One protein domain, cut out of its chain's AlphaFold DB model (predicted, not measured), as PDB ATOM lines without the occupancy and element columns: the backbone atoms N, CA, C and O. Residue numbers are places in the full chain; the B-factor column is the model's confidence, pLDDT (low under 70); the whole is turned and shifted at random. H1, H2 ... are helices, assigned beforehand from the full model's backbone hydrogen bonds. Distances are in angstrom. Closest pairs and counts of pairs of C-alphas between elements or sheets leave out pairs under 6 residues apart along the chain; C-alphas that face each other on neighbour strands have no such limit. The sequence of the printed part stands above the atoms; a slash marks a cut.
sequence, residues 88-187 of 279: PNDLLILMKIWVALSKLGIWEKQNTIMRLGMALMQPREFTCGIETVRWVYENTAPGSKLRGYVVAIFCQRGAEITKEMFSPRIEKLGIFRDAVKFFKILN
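Overview. This is residues 88 to 187 of the 279 residues of an uncharacterized protein of Phaeosphaeria nodorum (strain SN15 / ATCC MYA-4574 / FGSC 10173) (UniProt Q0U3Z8). Two helical hairpins, H1 with H2 and H3 with H4, stand side by side and make an up-and-down bundle of four nearly aligned helices. Beyond the second hairpin, on the side away from H1 and H2, the short helices H5 and H6 lie in a stretch that passes round the H3 side, and H7 crosses H4 at a steep angle. The printed part has 100 residues with seven named helices, H1 to H7 in order, and no named strand; the class is all helix. It is compact, with a radius of gyration of the C-alphas of 13.0 A, and rounded, with spans of 36 by 30 by 24 A.

Arrangement. H1, residues 90 to 104, and H2, residues 107 to 120, form a hairpin; they touch, closest at the C-alphas of Trp 98 and Gln 110, 5.1 A apart, at a shallow tilt of 6 degrees, opposite ways. H3, residues 130 to 139, touches H1, closest at the C-alphas of Leu 92 and Thr 132, 5.5 A apart, at a shallow tilt of 8 degrees, the same way. H4, residues 145 to 157, forms a hairpin with H3; their closest C-alphas, of Val 133 and Val 150, are 6.1 A apart, and the shallow tilt is 5 degrees, opposite ways. H2 and H4 are close but not clearly touching, with the closest C-alphas, of Met 114 and Tyr 149, 7.8 A apart. H5, residues 163 to 166, and H6, residues 168 to 171, are each close to H3 but not clearly touching it, the closest C-alphas being those of Ile 130 and Met 165, 6.8 A, and of Arg 134 and Ile 170, 6.7 A. H7, residues 175 to 187, touches H4, closest at the C-alphas of Val 151 and Ala 179, 6.0 A apart, at a steep tilt of 61 degrees, the same way. H7 and H3 only just touch, with 3 pairs of C-alphas within 8 A and with residue 175 alone of H7; the closest are those of Tyr 137 and Ile 175, 7.5 A. H7 is apart from H1 and H2. Each O i to N i+4 pair is within hydrogen-bond range in H1, H2, H3 and H4, and 8 of 9 are in H7; H5 and H6 are too short for such a pair.

Along the chain. H1 begins at C-alpha 90, (66.968, 89.422, -54.846), and measures 21.3 A from first to last C-alpha. H2 measures 19.9 A, H3 14.2 A and H4 18.3 A, with C-alpha 145 at (82.240, 91.627, -66.068). H5 and H6 have four residues each and measure 5.8 A and 5.0 A. H7 measures 18.0 A and ends at C-alpha 187, (87.233, 71.284, -61.796).

Size, cuts and confidence. The C-alphas farthest apart, those of Glu 108 and Lys 163, are 37.7 A apart. The printed part has no cut. The link from H2 to H3, 9 residues, is short; the other links are tight. The mean pLDDT of the printed part is 92.7, and no printed residue is under 70.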
ATOM      1  N   PRO A  88      67.237  84.541 -52.363       92.94
ATOM      2  CA  PRO A  88      67.926  84.247 -53.624       92.94
ATOM      3  C   PRO A  88      67.293  84.957 -54.835       92.94
ATOM      4  O   PRO A  88      67.980  85.241 -55.818       92.94
ATOM      5  N   ASN A  89      66.004  85.309 -54.761       93.81
ATOM      6  CA  ASN A  89      65.308  86.076 -55.798       93.81
ATOM      7  C   ASN A  89      65.832  87.517 -55.925       93.81
ATOM      8  O   ASN A  89      65.793  88.092 -57.019       93.81
ATOM      9  N   ASP A  90      66.394  88.076 -54.851       96.75
ATOM     10  CA  ASP A  90      66.968  89.422 -54.846       96.75
ATOM     11  C   ASP A  90      68.236  89.508 -55.700       96.75
ATOM     12  O   ASP A  90      68.599  90.594 -56.155       96.75
ATOM     13  N   LEU A  91      68.869  88.373 -56.031       97.19
ATOM     14  CA  LEU A  91      70.017  88.351 -56.933       97.19
ATOM     15  C   LEU A  91      69.679  89.011 -58.278       97.19
ATOM     16  O   LEU A  91      70.471  89.802 -58.786       97.19
ATOM     17  N   LEU A  92      68.497  88.747 -58.848       97.62
ATOM     18  CA  LEU A  92      68.077  89.380 -60.101       97.62
ATOM     19  C   LEU A  92      67.881  90.895 -59.939       97.62
ATOM     20  O   LEU A  92      68.224  91.656 -60.845       97.62
ATOM     21  N   ILE A  93      67.356  91.343 -58.797       97.69
ATOM     22  CA  ILE A  93      67.202  92.771 -58.488       97.69
ATOM     23  C   ILE A  93      68.582  93.433 -58.429       97.69
ATOM     24  O   ILE A  93      68.800  94.449 -59.090       97.69
ATOM     25  N   LEU A  94      69.543  92.812 -57.745       98.25
ATOM     26  CA  LEU A  94      70.934  93.259 -57.714       98.25
ATOM     27  C   LEU A  94      71.522  93.342 -59.133       98.25
ATOM     28  O   LEU A  94      72.067  94.379 -59.508       98.25
ATOM     29  N   MET A  95      71.341  92.322 -59.983       98.31
ATOM     30  CA  MET A  95      71.827  92.360 -61.374       98.31
ATOM     31  C   MET A  95      71.202  93.510 -62.179       98.31
ATOM     32  O   MET A  95      71.893  94.178 -62.953       98.31
ATOM     33  N   LYS A  96      69.908  93.784 -61.977       98.31
ATOM     34  CA  LYS A  96      69.210  94.919 -62.600       98.31
ATOM     35  C   LYS A  96      69.784  96.261 -62.152       98.31
ATOM     36  O   LYS A  96      70.026  97.126 -62.994       98.31
ATOM     37  N   ILE A  97      70.046  96.420 -60.853       98.44
ATOM     38  CA  ILE A  97      70.676  97.624 -60.295       98.44
ATOM     39  C   ILE A  97      72.080  97.805 -60.880       98.44
ATOM     40  O   ILE A  97      72.415  98.904 -61.317       98.44
ATOM     41  N   TRP A  98      72.873  96.733 -60.979       98.12
ATOM     42  CA  TRP A  98      74.202  96.776 -61.596       98.12
ATOM     43  C   TRP A  98      74.151  97.323 -63.026       98.12
ATOM     44  O   TRP A  98      74.916  98.222 -63.372       98.12
ATOM     45  N   VAL A  99      73.237  96.808 -63.857       97.62
ATOM     46  CA  VAL A  99      73.077  97.248 -65.255       97.62
ATOM     47  C   VAL A  99      72.637  98.708 -65.327       97.62
ATOM     48  O   VAL A  99      73.149  99.461 -66.150       97.62
ATOM     49  N   ALA A 100      71.721  99.141 -64.462       97.50
ATOM     50  CA  ALA A 100      71.284 100.532 -64.425       97.50
ATOM     51  C   ALA A 100      72.416 101.487 -63.996       97.50
ATOM     52  O   ALA A 100      72.623 102.515 -64.643       97.50
ATOM     53  N   LEU A 101      73.210 101.123 -62.984       97.25
ATOM     54  CA  LEU A 101      74.406 101.874 -62.579       97.25
ATOM     55  C   LEU A 101      75.457 101.936 -63.690       97.25
ATOM     56  O   LEU A 101      76.104 102.972 -63.856       97.25
ATOM     57  N   SER A 102      75.586 100.866 -64.483       95.81
ATOM     58  CA  SER A 102      76.491 100.829 -65.634       95.81
ATOM     59  C   SER A 102      76.147 101.924 -66.638       95.81
ATOM     60  O   SER A 102      77.034 102.662 -67.052       95.81
ATOM     61  N   LYS A 103      74.857 102.140 -66.939       93.56
ATOM     62  CA  LYS A 103      74.403 103.218 -67.839       93.56
ATOM     63  C   LYS A 103      74.744 104.618 -67.325       93.56
ATOM     64  O   LYS A 103      74.959 105.512 -68.144       93.56
ATOM     65  N   LEU A 104      74.808 104.789 -66.005       92.31
ATOM     66  CA  LEU A 104      75.167 106.037 -65.320       92.31
ATOM     67  C   LEU A 104      76.688 106.215 -65.134       92.31
ATOM     68  O   LEU A 104      77.144 107.297 -64.762       92.31
ATOM     69  N   GLY A 105      77.481 105.166 -65.378       93.25
ATOM     70  CA  GLY A 105      78.928 105.161 -65.143       93.25
ATOM     71  C   GLY A 105      79.327 105.186 -63.663       93.25
ATOM     72  O   GLY A 105      80.420 105.650 -63.344       93.25
ATOM     73  N   ILE A 106      78.460 104.712 -62.760       95.69
ATOM     74  CA  ILE A 106      78.699 104.696 -61.305       95.69
ATOM     75  C   ILE A 106      79.303 103.337 -60.909       95.69
ATOM     76  O   ILE A 106      78.655 102.471 -60.316       95.69
ATOM     77  N   TRP A 107      80.557 103.130 -61.300       94.38
ATOM     78  CA  TRP A 107      81.224 101.824 -61.251       94.38
ATOM     79  C   TRP A 107      81.577 101.338 -59.837       94.38
ATOM     80  O   TRP A 107      81.582 100.136 -59.584       94.38
ATOM     81  N   GLU A 108      81.814 102.240 -58.886       94.19
ATOM     82  CA  GLU A 108      82.080 101.854 -57.491       94.19
ATOM     83  C   GLU A 108      80.861 101.161 -56.877       94.19
ATOM     84  O   GLU A 108      80.971 100.101 -56.263       94.19
ATOM     85  N   LYS A 109      79.663 101.691 -57.145       96.62
ATOM     86  CA  LYS A 109      78.414 101.050 -56.728       96.62
ATOM     87  C   LYS A 109      78.161  99.741 -57.482       96.62
ATOM     88  O   LYS A 109      77.640  98.803 -56.887       96.62
ATOM     89  N   GLN A 110      78.577  99.617 -58.747       96.25
ATOM     90  CA  GLN A 110      78.542  98.329 -59.462       96.25
ATOM     91  C   GLN A 110      79.368  97.254 -58.735       96.25
ATOM     92  O   GLN A 110      78.896  96.128 -58.569       96.25
ATOM     93  N   ASN A 111      80.559  97.602 -58.242       95.56
ATOM     94  CA  ASN A 111      81.374  96.706 -57.419       95.56
ATOM     95  C   ASN A 111      80.663  96.340 -56.103       95.56
ATOM     96  O   ASN A 111      80.628  95.167 -55.730       95.56
ATOM     97  N   THR A 112      80.041  97.304 -55.416       96.00
ATOM     98  CA  THR A 112      79.263  97.021 -54.195       96.00
ATOM     99  C   THR A 112      78.133  96.028 -54.455       96.00
ATOM    100  O   THR A 112      77.967  95.087 -53.686       96.00
ATOM    101  N   ILE A 113      77.403  96.170 -55.564       97.50
ATOM    102  CA  ILE A 113      76.349  95.222 -55.943       97.50
ATOM    103  C   ILE A 113      76.887  93.798 -56.127       97.50
ATOM    104  O   ILE A 113      76.238  92.842 -55.703       97.50
ATOM    105  N   MET A 114      78.077  93.638 -56.712       94.75
ATOM    106  CA  MET A 114      78.711  92.322 -56.799       94.75
ATOM    107  C   MET A 114      79.056  91.774 -55.407       94.75
ATOM    108  O   MET A 114      78.773  90.616 -55.138       94.75
ATOM    109  N   ARG A 115      79.565  92.587 -54.469       93.06
ATOM    110  CA  ARG A 115      79.808  92.115 -53.084       93.06
ATOM    111  C   ARG A 115      78.526  91.660 -52.395       93.06
ATOM    112  O   ARG A 115      78.524  90.610 -51.760       93.06
ATOM    113  N   LEU A 116      77.439  92.416 -52.551       95.12
ATOM    114  CA  LEU A 116      76.134  92.049 -51.992       95.12
ATOM    115  C   LEU A 116      75.625  90.740 -52.590       95.12
ATOM    116  O   LEU A 116      75.179  89.872 -51.852       95.12
ATOM    117  N   GLY A 117      75.754  90.554 -53.907       94.81
ATOM    118  CA  GLY A 117      75.383  89.297 -54.552       94.81
ATOM    119  C   GLY A 117      76.231  88.114 -54.070       94.81
ATOM    120  O   GLY A 117      75.704  87.015 -53.922       94.81
ATOM    121  N   MET A 118      77.522  88.327 -53.793       91.12
ATOM    122  CA  MET A 118      78.391  87.285 -53.242       91.12
ATOM    123  C   MET A 118      77.988  86.918 -51.820       91.12
ATOM    124  O   MET A 118      77.947  85.734 -51.497       91.12
ATOM    125  N   ALA A 119      77.693  87.913 -50.982       91.88
ATOM    126  CA  ALA A 119      77.221  87.698 -49.619       91.88
ATOM    127  C   ALA A 119      75.871  86.964 -49.613       91.88
ATOM    128  O   ALA A 119      75.720  85.961 -48.920       91.88
ATOM    129  N   LEU A 120      74.938  87.406 -50.461       94.50
ATOM    130  CA  LEU A 120      73.618  86.804 -50.624       94.50
ATOM    131  C   LEU A 120      73.708  85.316 -50.972       94.50
ATOM    132  O   LEU A 120      72.964  84.516 -50.428       94.50
ATOM    133  N   MET A 121      74.621  84.936 -51.867       93.19
ATOM    134  CA  MET A 121      74.730  83.568 -52.389       93.19
ATOM    135  C   MET A 121      75.672  82.657 -51.573       93.19
ATOM    136  O   MET A 121      76.008  81.554 -52.024       93.19
ATOM    137  N   GLN A 122      76.135  83.105 -50.396       88.50
ATOM    138  CA  GLN A 122      76.937  82.278 -49.486       88.50
ATOM    139  C   GLN A 122      76.191  81.029 -48.985       88.50
ATOM    140  O   GLN A 122      76.796  79.948 -49.048       88.50
ATOM    141  N   PRO A 123      74.920  81.121 -48.523       89.88
ATOM    142  CA  PRO A 123      74.164  79.963 -48.056       89.88
ATOM    143  C   PRO A 123      74.080  78.876 -49.129       89.88
ATOM    144  O   PRO A 123      73.989  79.154 -50.326       89.88
ATOM    145  N   ARG A 124      74.158  77.611 -48.711       84.94
ATOM    146  CA  ARG A 124      74.285  76.479 -49.646       84.94
ATOM    147  C   ARG A 124      72.988  76.192 -50.390       84.94
ATOM    148  O   ARG A 124      73.032  75.690 -51.508       84.94
ATOM    149  N   GLU A 125      71.874  76.498 -49.751       89.75
ATOM    150  CA  GLU A 125      70.508  76.322 -50.215       89.75
ATOM    151  C   GLU A 125      70.072  77.409 -51.205       89.75
ATOM    152  O   GLU A 125      69.070  77.245 -51.897       89.75
ATOM    153  N   PHE A 126      70.825  78.508 -51.322       93.69
ATOM    154  CA  PHE A 126      70.508  79.561 -52.281       93.69
ATOM    155  C   PHE A 126      71.017  79.180 -53.666       93.69
ATOM    156  O   PHE A 126      72.199  78.895 -53.868       93.69
ATOM    157  N   THR A 127      70.113  79.238 -54.643       94.12
ATOM    158  CA  THR A 127      70.406  78.881 -56.032       94.12
ATOM    159  C   THR A 127      70.253  80.063 -56.983       94.12
ATOM    160  O   THR A 127      69.308  80.841 -56.884       94.12
ATOM    161  N   CYS A 128      71.147  80.163 -57.962       94.44
ATOM    162  CA  CYS A 128      71.029  81.051 -59.105       94.44
ATOM    163  C   CYS A 128      70.289  80.322 -60.235       94.44
ATOM    164  O   CYS A 128      70.795  79.365 -60.823       94.44
ATOM    165  N   GLY A 129      69.070  80.768 -60.534       93.06
ATOM    166  CA  GLY A 129      68.287  80.242 -61.650       93.06
ATOM    167  C   GLY A 129      68.796  80.725 -63.011       93.06
ATOM    168  O   GLY A 129      69.285  81.851 -63.149       93.06
ATOM    169  N   ILE A 130      68.600  79.900 -64.044       93.06
ATOM    170  CA  ILE A 130      68.992  80.211 -65.431       93.06
ATOM    171  C   ILE A 130      68.369  81.514 -65.946       93.06
ATOM    172  O   ILE A 130      68.991  82.230 -66.725       93.06
ATOM    173  N   GLU A 131      67.172  81.868 -65.477       93.00
ATOM    174  CA  GLU A 131      66.466  83.089 -65.873       93.00
ATOM    175  C   GLU A 131      67.236  84.358 -65.482       93.00
ATOM    176  O   GLU A 131      67.264  85.324 -66.247       93.00
ATOM    177  N   THR A 132      67.931  84.338 -64.340       96.12
ATOM    178  CA  THR A 132      68.790  85.447 -63.903       96.12
ATOM    179  C   THR A 132      69.993  85.593 -64.826       96.12
ATOM    180  O   THR A 132      70.295  86.693 -65.293       96.12
ATOM    181  N   VAL A 133      70.645  84.474 -65.157       96.19
ATOM    182  CA  VAL A 133      71.779  84.440 -66.093       96.19
ATOM    183  C   VAL A 133      71.340  84.917 -67.477       96.19
ATOM    184  O   VAL A 133      71.995  85.772 -68.074       96.19
ATOM    185  N   ARG A 134      70.197  84.423 -67.968       95.69
ATOM    186  CA  ARG A 134      69.610  84.825 -69.249       95.69
ATOM    187  C   ARG A 134      69.370  86.327 -69.281       95.69
ATOM    188  O   ARG A 134      69.823  86.984 -70.214       95.69
ATOM    189  N   TRP A 135      68.720  86.869 -68.251       96.81
ATOM    190  CA  TRP A 135      68.434  88.298 -68.168       96.81
ATOM    191  C   TRP A 135      69.722  89.132 -68.218       96.81
ATOM    192  O   TRP A 135      69.793  90.099 -68.978       96.81
ATOM    193  N   VAL A 136      70.771  88.735 -67.487       97.88
ATOM    194  CA  VAL A 136      72.082  89.409 -67.543       97.88
ATOM    195  C   VAL A 136      72.656  89.382 -68.957       97.88
ATOM    196  O   VAL A 136      73.125  90.408 -69.451       97.88
ATOM    197  N   TYR A 137      72.610  88.236 -69.635       97.44
ATOM    198  CA  TYR A 137      73.138  88.092 -70.991       97.44
ATOM    199  C   TYR A 137      72.349  88.902 -72.025       97.44
ATOM    200  O   TYR A 137      72.952  89.477 -72.929       97.44
ATOM    201  N   GLU A 138      71.031  89.002 -71.876       96.12
ATOM    202  CA  GLU A 138      70.171  89.830 -72.730       96.12
ATOM    203  C   GLU A 138      70.431  91.339 -72.532       96.12
ATOM    204  O   GLU A 138      70.243  92.119 -73.463       96.12
ATOM    205  N   ASN A 139      70.912  91.759 -71.354       96.25
ATOM    206  CA  ASN A 139      71.038  93.177 -70.977       96.25
ATOM    207  C   ASN A 139      72.484  93.698 -70.882       96.25
ATOM    208  O   ASN A 139      72.713  94.850 -70.507       96.25
ATOM    209  N   THR A 140      73.474  92.883 -71.244       95.81
ATOM    210  CA  THR A 140      74.897  93.257 -71.220       95.81
ATOM    211  C   THR A 140      75.594  92.870 -72.518       95.81
ATOM    212  O   THR A 140      75.133  91.989 -73.235       95.81
ATOM    213  N   ALA A 141      76.719  93.509 -72.839       93.00
ATOM    214  CA  ALA A 141      77.526  93.142 -74.002       93.00
ATOM    215  C   ALA A 141      78.409  91.905 -73.720       93.00
ATOM    216  O   ALA A 141      78.763  91.656 -72.561       93.00
ATOM    217  N   PRO A 142      78.822  91.145 -74.755       93.44
ATOM    218  CA  PRO A 142      79.875  90.141 -74.617       93.44
ATOM    219  C   PRO A 142      81.131  90.734 -73.964       93.44
ATOM    220  O   PRO A 142      81.530  91.853 -74.282       93.44
ATOM    221  N   GLY A 143      81.739  89.991 -73.037       90.38
ATOM    222  CA  GLY A 143      82.899  90.457 -72.266       90.38
ATOM    223  C   GLY A 143      82.565  91.353 -71.067       90.38
ATOM    224  O   GLY A 143      83.476  91.735 -70.341       90.38
ATOM    225  N   SER A 144      81.286  91.666 -70.813       93.81
ATOM    226  CA  SER A 144      80.884  92.360 -69.584       93.81
ATOM    227  C   SER A 144      81.300  91.566 -68.343       93.81
ATOM    228  O   SER A 144      81.056  90.358 -68.262       93.81
ATOM    229  N   LYS A 145      81.860  92.254 -67.341       94.06
ATOM    230  CA  LYS A 145      82.240  91.627 -66.068       94.06
ATOM    231  C   LYS A 145      81.054  90.973 -65.357       94.06
ATOM    232  O   LYS A 145      81.226  89.918 -64.753       94.06
ATOM    233  N   LEU A 146      79.848  91.534 -65.499       96.06
ATOM    234  CA  LEU A 146      78.635  90.964 -64.908       96.06
ATOM    235  C   LEU A 146      78.309  89.572 -65.466       96.06
ATOM    236  O   LEU A 146      77.835  88.719 -64.722       96.06
ATOM    237  N   ARG A 147      78.597  89.311 -66.751       96.06
ATOM    238  CA  ARG A 147      78.397  87.980 -67.351       96.06
ATOM    239  C   ARG A 147      79.306  86.939 -66.705       96.06
ATOM    240  O   ARG A 147      78.827  85.887 -66.304       96.06
ATOM    241  N   GLY A 148      80.595  87.256 -66.571       93.62
ATOM    242  CA  GLY A 148      81.551  86.374 -65.900       93.62
ATOM    243  C   GLY A 148      81.157  86.113 -64.445       93.62
ATOM    244  O   GLY A 148      81.137  84.965 -64.012       93.62
ATOM    245  N   TYR A 149      80.756  87.173 -63.741       94.56
ATOM    246  CA  TYR A 149      80.290  87.117 -62.362       94.56
ATOM    247  C   TYR A 149      79.064  86.211 -62.179       94.56
ATOM    248  O   TYR A 149      79.088  85.287 -61.369       94.56
ATOM    249  N   VAL A 150      77.994  86.430 -62.951       95.62
ATOM    250  CA  VAL A 150      76.752  85.660 -62.779       95.62
ATOM    251  C   VAL A 150      76.929  84.198 -63.199       95.62
ATOM    252  O   VAL A 150      76.345  83.313 -62.580       95.62
ATOM    253  N   VAL A 151      77.768  83.920 -64.207       94.31
ATOM    254  CA  VAL A 151      78.096  82.544 -64.613       94.31
ATOM    255  C   VAL A 151      78.904  81.830 -63.540       94.31
ATOM    256  O   VAL A 151      78.650  80.656 -63.291       94.31
ATOM    257  N   ALA A 152      79.829  82.526 -62.872       92.31
ATOM    258  CA  ALA A 152      80.582  81.946 -61.766       92.31
ATOM    259  C   ALA A 152      79.650  81.450 -60.651       92.31
ATOM    260  O   ALA A 152      79.749  80.295 -60.233       92.31
ATOM    261  N   ILE A 153      78.683  82.286 -60.255       92.50
ATOM    262  CA  ILE A 153      77.649  81.909 -59.285       92.50
ATOM    263  C   ILE A 153      76.808  80.752 -59.826       92.50
ATOM    264  O   ILE A 153      76.631  79.756 -59.133       92.50
ATOM    265  N   PHE A 154      76.309  80.847 -61.060       93.12
ATOM    266  CA  PHE A 154      75.459  79.817 -61.661       93.12
ATOM    267  C   PHE A 154      76.134  78.443 -61.729       93.12
ATOM    268  O   PHE A 154      75.515  77.436 -61.413       93.12
ATOM    269  N   CYS A 155      77.416  78.370 -62.080       91.00
ATOM    270  CA  CYS A 155      78.138  77.097 -62.139       91.00
ATOM    271  C   CYS A 155      78.322  76.429 -60.765       91.00
ATOM    272  O   CYS A 155      78.555  75.224 -60.698       91.00
ATOM    273  N   GLN A 156      78.246  77.188 -59.673       88.44
ATOM    274  CA  GLN A 156      78.459  76.678 -58.314       88.44
ATOM    275  C   GLN A 156      77.171  76.511 -57.515       88.44
ATOM    276  O   GLN A 156      77.088  75.642 -56.650       88.44
ATOM    277  N   ARG A 157      76.191  77.372 -57.787       89.81
ATOM    278  CA  ARG A 157      74.900  77.489 -57.108       89.81
ATOM    279  C   ARG A 157      73.746  77.330 -58.096       89.81
ATOM    280  O   ARG A 157      72.696  77.923 -57.906       89.81
ATOM    281  N   GLY A 158      73.936  76.619 -59.200       88.56
ATOM    282  CA  GLY A 158      72.895  76.448 -60.209       88.56
ATOM    283  C   GLY A 158      71.681  75.719 -59.642       88.56
ATOM    284  O   GLY A 158      71.823  74.815 -58.819       88.56
ATOM    285  N   ALA A 159      70.491  76.116 -60.087       86.38
ATOM    286  CA  ALA A 159      69.294  75.305 -59.894       86.38
ATOM    287  C   ALA A 159      69.396  73.980 -60.680       86.38
ATOM    288  O   ALA A 159      70.299  73.793 -61.500       86.38
ATOM    289  N   GLU A 160      68.449  73.071 -60.442       85.69
ATOM    290  CA  GLU A 160      68.352  71.810 -61.177       85.69
ATOM    291  C   GLU A 160      68.317  72.044 -62.693       85.69
ATOM    292  O   GLU A 160      67.662  72.966 -63.184       85.69
ATOM    293  N   ILE A 161      69.050  71.214 -63.439       85.06
ATOM    294  CA  ILE A 161      69.131  71.320 -64.894       85.06
ATOM    295  C   ILE A 161      67.808  70.850 -65.494       85.06
ATOM    296  O   ILE A 161      67.446  69.681 -65.379       85.06
ATOM    297  N   THR A 162      67.127  71.744 -66.206       86.81
ATOM    298  CA  THR A 162      65.881  71.425 -66.911       86.81
ATOM    299  C   THR A 162      66.069  71.482 -68.429       86.81
ATOM    300  O   THR A 162      67.025  72.075 -68.939       86.81
ATOM    301  N   LYS A 163      65.153  70.865 -69.187       86.56
ATOM    302  CA  LYS A 163      65.224  70.829 -70.662       86.56
ATOM    303  C   LYS A 163      65.144  72.230 -71.273       86.56
ATOM    304  O   LYS A 163      65.785  72.504 -72.284       86.56
ATOM    305  N   GLU A 164      64.403  73.131 -70.635       83.31
ATOM    306  CA  GLU A 164      64.178  74.510 -71.073       83.31
ATOM    307  C   GLU A 164      65.482  75.319 -71.122       83.31
ATOM    308  O   GLU A 164      65.616  76.223 -71.955       83.31
ATOM    309  N   MET A 165      66.469  74.956 -70.290       87.12
ATOM    310  CA  MET A 165      67.795  75.580 -70.279       87.12
ATOM    311  C   MET A 165      68.505  75.457 -71.629       87.12
ATOM    312  O   MET A 165      69.236  76.363 -72.017       87.12
ATOM    313  N   PHE A 166      68.263  74.375 -72.369       87.69
ATOM    314  CA  PHE A 166      68.884  74.107 -73.668       87.69
ATOM    315  C   PHE A 166      68.050  74.620 -74.846       87.69
ATOM    316  O   PHE A 166      68.245  74.207 -75.986       87.69
ATOM    317  N   SER A 167      67.102  75.523 -74.592       89.00
ATOM    318  CA  SER A 167      66.318  76.132 -75.662       89.00
ATOM    319  C   SER A 167      67.208  76.942 -76.626       89.00
ATOM    320  O   SER A 167      68.158  77.604 -76.188       89.00
ATOM    321  N   PRO A 168      66.855  77.019 -77.927       88.69
ATOM    322  CA  PRO A 168      67.606  77.813 -78.909       88.69
ATOM    323  C   PRO A 168      67.753  79.293 -78.528       88.69
ATOM    324  O   PRO A 168      68.680  79.975 -78.965       88.69
ATOM    325  N   ARG A 169      66.825  79.817 -77.715       88.25
ATOM    326  CA  ARG A 169      66.892  81.183 -77.184       88.25
ATOM    327  C   ARG A 169      68.082  81.362 -76.239       88.25
ATOM    328  O   ARG A 169      68.761  82.380 -76.330       88.25
ATOM    329  N   ILE A 170      68.327  80.403 -75.348       87.19
ATOM    330  CA  ILE A 170      69.424  80.462 -74.372       87.19
ATOM    331  C   ILE A 170      70.760  80.150 -75.046       87.19
ATOM    332  O   ILE A 170      71.753  80.833 -74.795       87.19
ATOM    333  N   GLU A 171      70.779  79.168 -75.947       87.38
ATOM    334  CA  GLU A 171      71.988  78.756 -76.662       87.38
ATOM    335  C   GLU A 171      72.650  79.929 -77.404       87.38
ATOM    336  O   GLU A 171      73.850  80.177 -77.251       87.38
ATOM    337  N   LYS A 172      71.847  80.734 -78.115       91.75
ATOM    338  CA  LYS A 172      72.312  81.910 -78.873       91.75
ATOM    339  C   LYS A 172      73.004  82.974 -78.019       91.75
ATOM    340  O   LYS A 172      73.781  83.766 -78.549       91.75
ATOM    341  N   LEU A 173      72.745  83.013 -76.712       93.00
ATOM    342  CA  LEU A 173      73.366  83.982 -75.808       93.00
ATOM    343  C   LEU A 173      74.823  83.617 -75.476       93.00
ATOM    344  O   LEU A 173      75.592  84.485 -75.058       93.00
ATOM    345  N   GLY A 174      75.226  82.359 -75.686       93.44
ATOM    346  CA  GLY A 174      76.571  81.873 -75.378       93.44
ATOM    347  C   GLY A 174      76.797  81.539 -73.901       93.44
ATOM    348  O   GLY A 174      77.950  81.407 -73.491       93.44
ATOM    349  N   ILE A 175      75.727  81.381 -73.112       94.50
ATOM    350  CA  ILE A 175      75.794  81.067 -71.673       94.50
ATOM    351  C   ILE A 175      76.582  79.775 -71.437       94.50
ATOM    352  O   ILE A 175      77.540  79.772 -70.670       94.50
ATOM    353  N   PHE A 176      76.247  78.692 -72.146       92.62
ATOM    354  CA  PHE A 176      76.914  77.398 -71.963       92.62
ATOM    355  C   PHE A 176      78.388  77.417 -72.350       92.62
ATOM    356  O   PHE A 176      79.201  76.773 -71.697       92.62
ATOM    357  N   ARG A 177      78.764  78.195 -73.369       93.38
ATOM    358  CA  ARG A 177      80.173  78.361 -73.740       93.38
ATOM    359  C   ARG A 177      80.973  78.965 -72.587       93.38
ATOM    360  O   ARG A 177      82.087  78.521 -72.314       93.38
ATOM    361  N   ASP A 178      80.421  79.976 -71.928       94.06
ATOM    362  CA  ASP A 178      81.089  80.646 -70.815       94.06
ATOM    363  C   ASP A 178      81.035  79.784 -69.539       94.06
ATOM    364  O   ASP A 178      82.033  79.687 -68.826       94.06
ATOM    365  N   ALA A 179      79.935  79.054 -69.316       92.81
ATOM    366  CA  ALA A 179      79.804  78.082 -68.233       92.81
ATOM    367  C   ALA A 179      80.815  76.933 -68.359       92.81
ATOM    368  O   ALA A 179      81.485  76.606 -67.388       92.81
ATOM    369  N   VAL A 180      81.009  76.361 -69.554       91.75
ATOM    370  CA  VAL A 180      82.022  75.318 -69.803       91.75
ATOM    371  C   VAL A 180      83.426  75.827 -69.479       91.75
ATOM    372  O   VAL A 180      84.210  75.110 -68.858       91.75
ATOM    373  N   LYS A 181      83.756  77.072 -69.850       90.38
ATOM    374  CA  LYS A 181      85.045  77.680 -69.478       90.38
ATOM    375  C   LYS A 181      85.196  77.773 -67.963       90.38
ATOM    376  O   LYS A 181      86.255  77.430 -67.448       90.38
ATOM    377  N   PHE A 182      84.151  78.195 -67.255       89.81
ATOM    378  CA  PHE A 182      84.198  78.306 -65.800       89.81
ATOM    379  C   PHE A 182      84.211  76.939 -65.098       89.81
ATOM    380  O   PHE A 182      84.931  76.764 -64.120       89.81
ATOM    381  N   PHE A 183      83.518  75.927 -65.625       88.19
ATOM    382  CA  PHE A 183      83.588  74.560 -65.106       88.19
ATOM    383  C   PHE A 183      85.001  73.981 -65.175       88.19
ATOM    384  O   PHE A 183      85.391  73.257 -64.266       88.19
ATOM    385  N   LYS A 184      85.804  74.336 -66.188       86.75
ATOM    386  CA  LYS A 184      87.227  73.960 -66.213       86.75
ATOM    387  C   LYS A 184      87.988  74.545 -65.021       86.75
ATOM    388  O   LYS A 184      88.774  73.830 -64.410       86.75
ATOM    389  N   ILE A 185      87.721  75.802 -64.663       84.88
ATOM    390  CA  ILE A 185      88.305  76.447 -63.476       84.88
ATOM    391  C   ILE A 185      87.845  75.710 -62.215       84.88
ATOM    392  O   ILE A 185      88.674  75.257 -61.434       84.88
ATOM    393  N   LEU A 186      86.536  75.494 -62.056       83.19
ATOM    394  CA  LEU A 186      85.986  74.781 -60.898       83.19
ATOM    395  C   LEU A 186      86.534  73.369 -60.740       83.19
ATOM    396  O   LEU A 186      86.820  72.960 -59.621       83.19
ATOM    397  N   ASN A 187      86.679  72.630 -61.835       82.12
ATOM    398  CA  ASN A 187      87.233  71.284 -61.796       82.12
ATOM    399  C   ASN A 187      88.689  71.302 -61.329       82.12
ATOM    400  O   ASN A 187      89.050  70.446 -60.532       82.12
TER     401      ASN A 187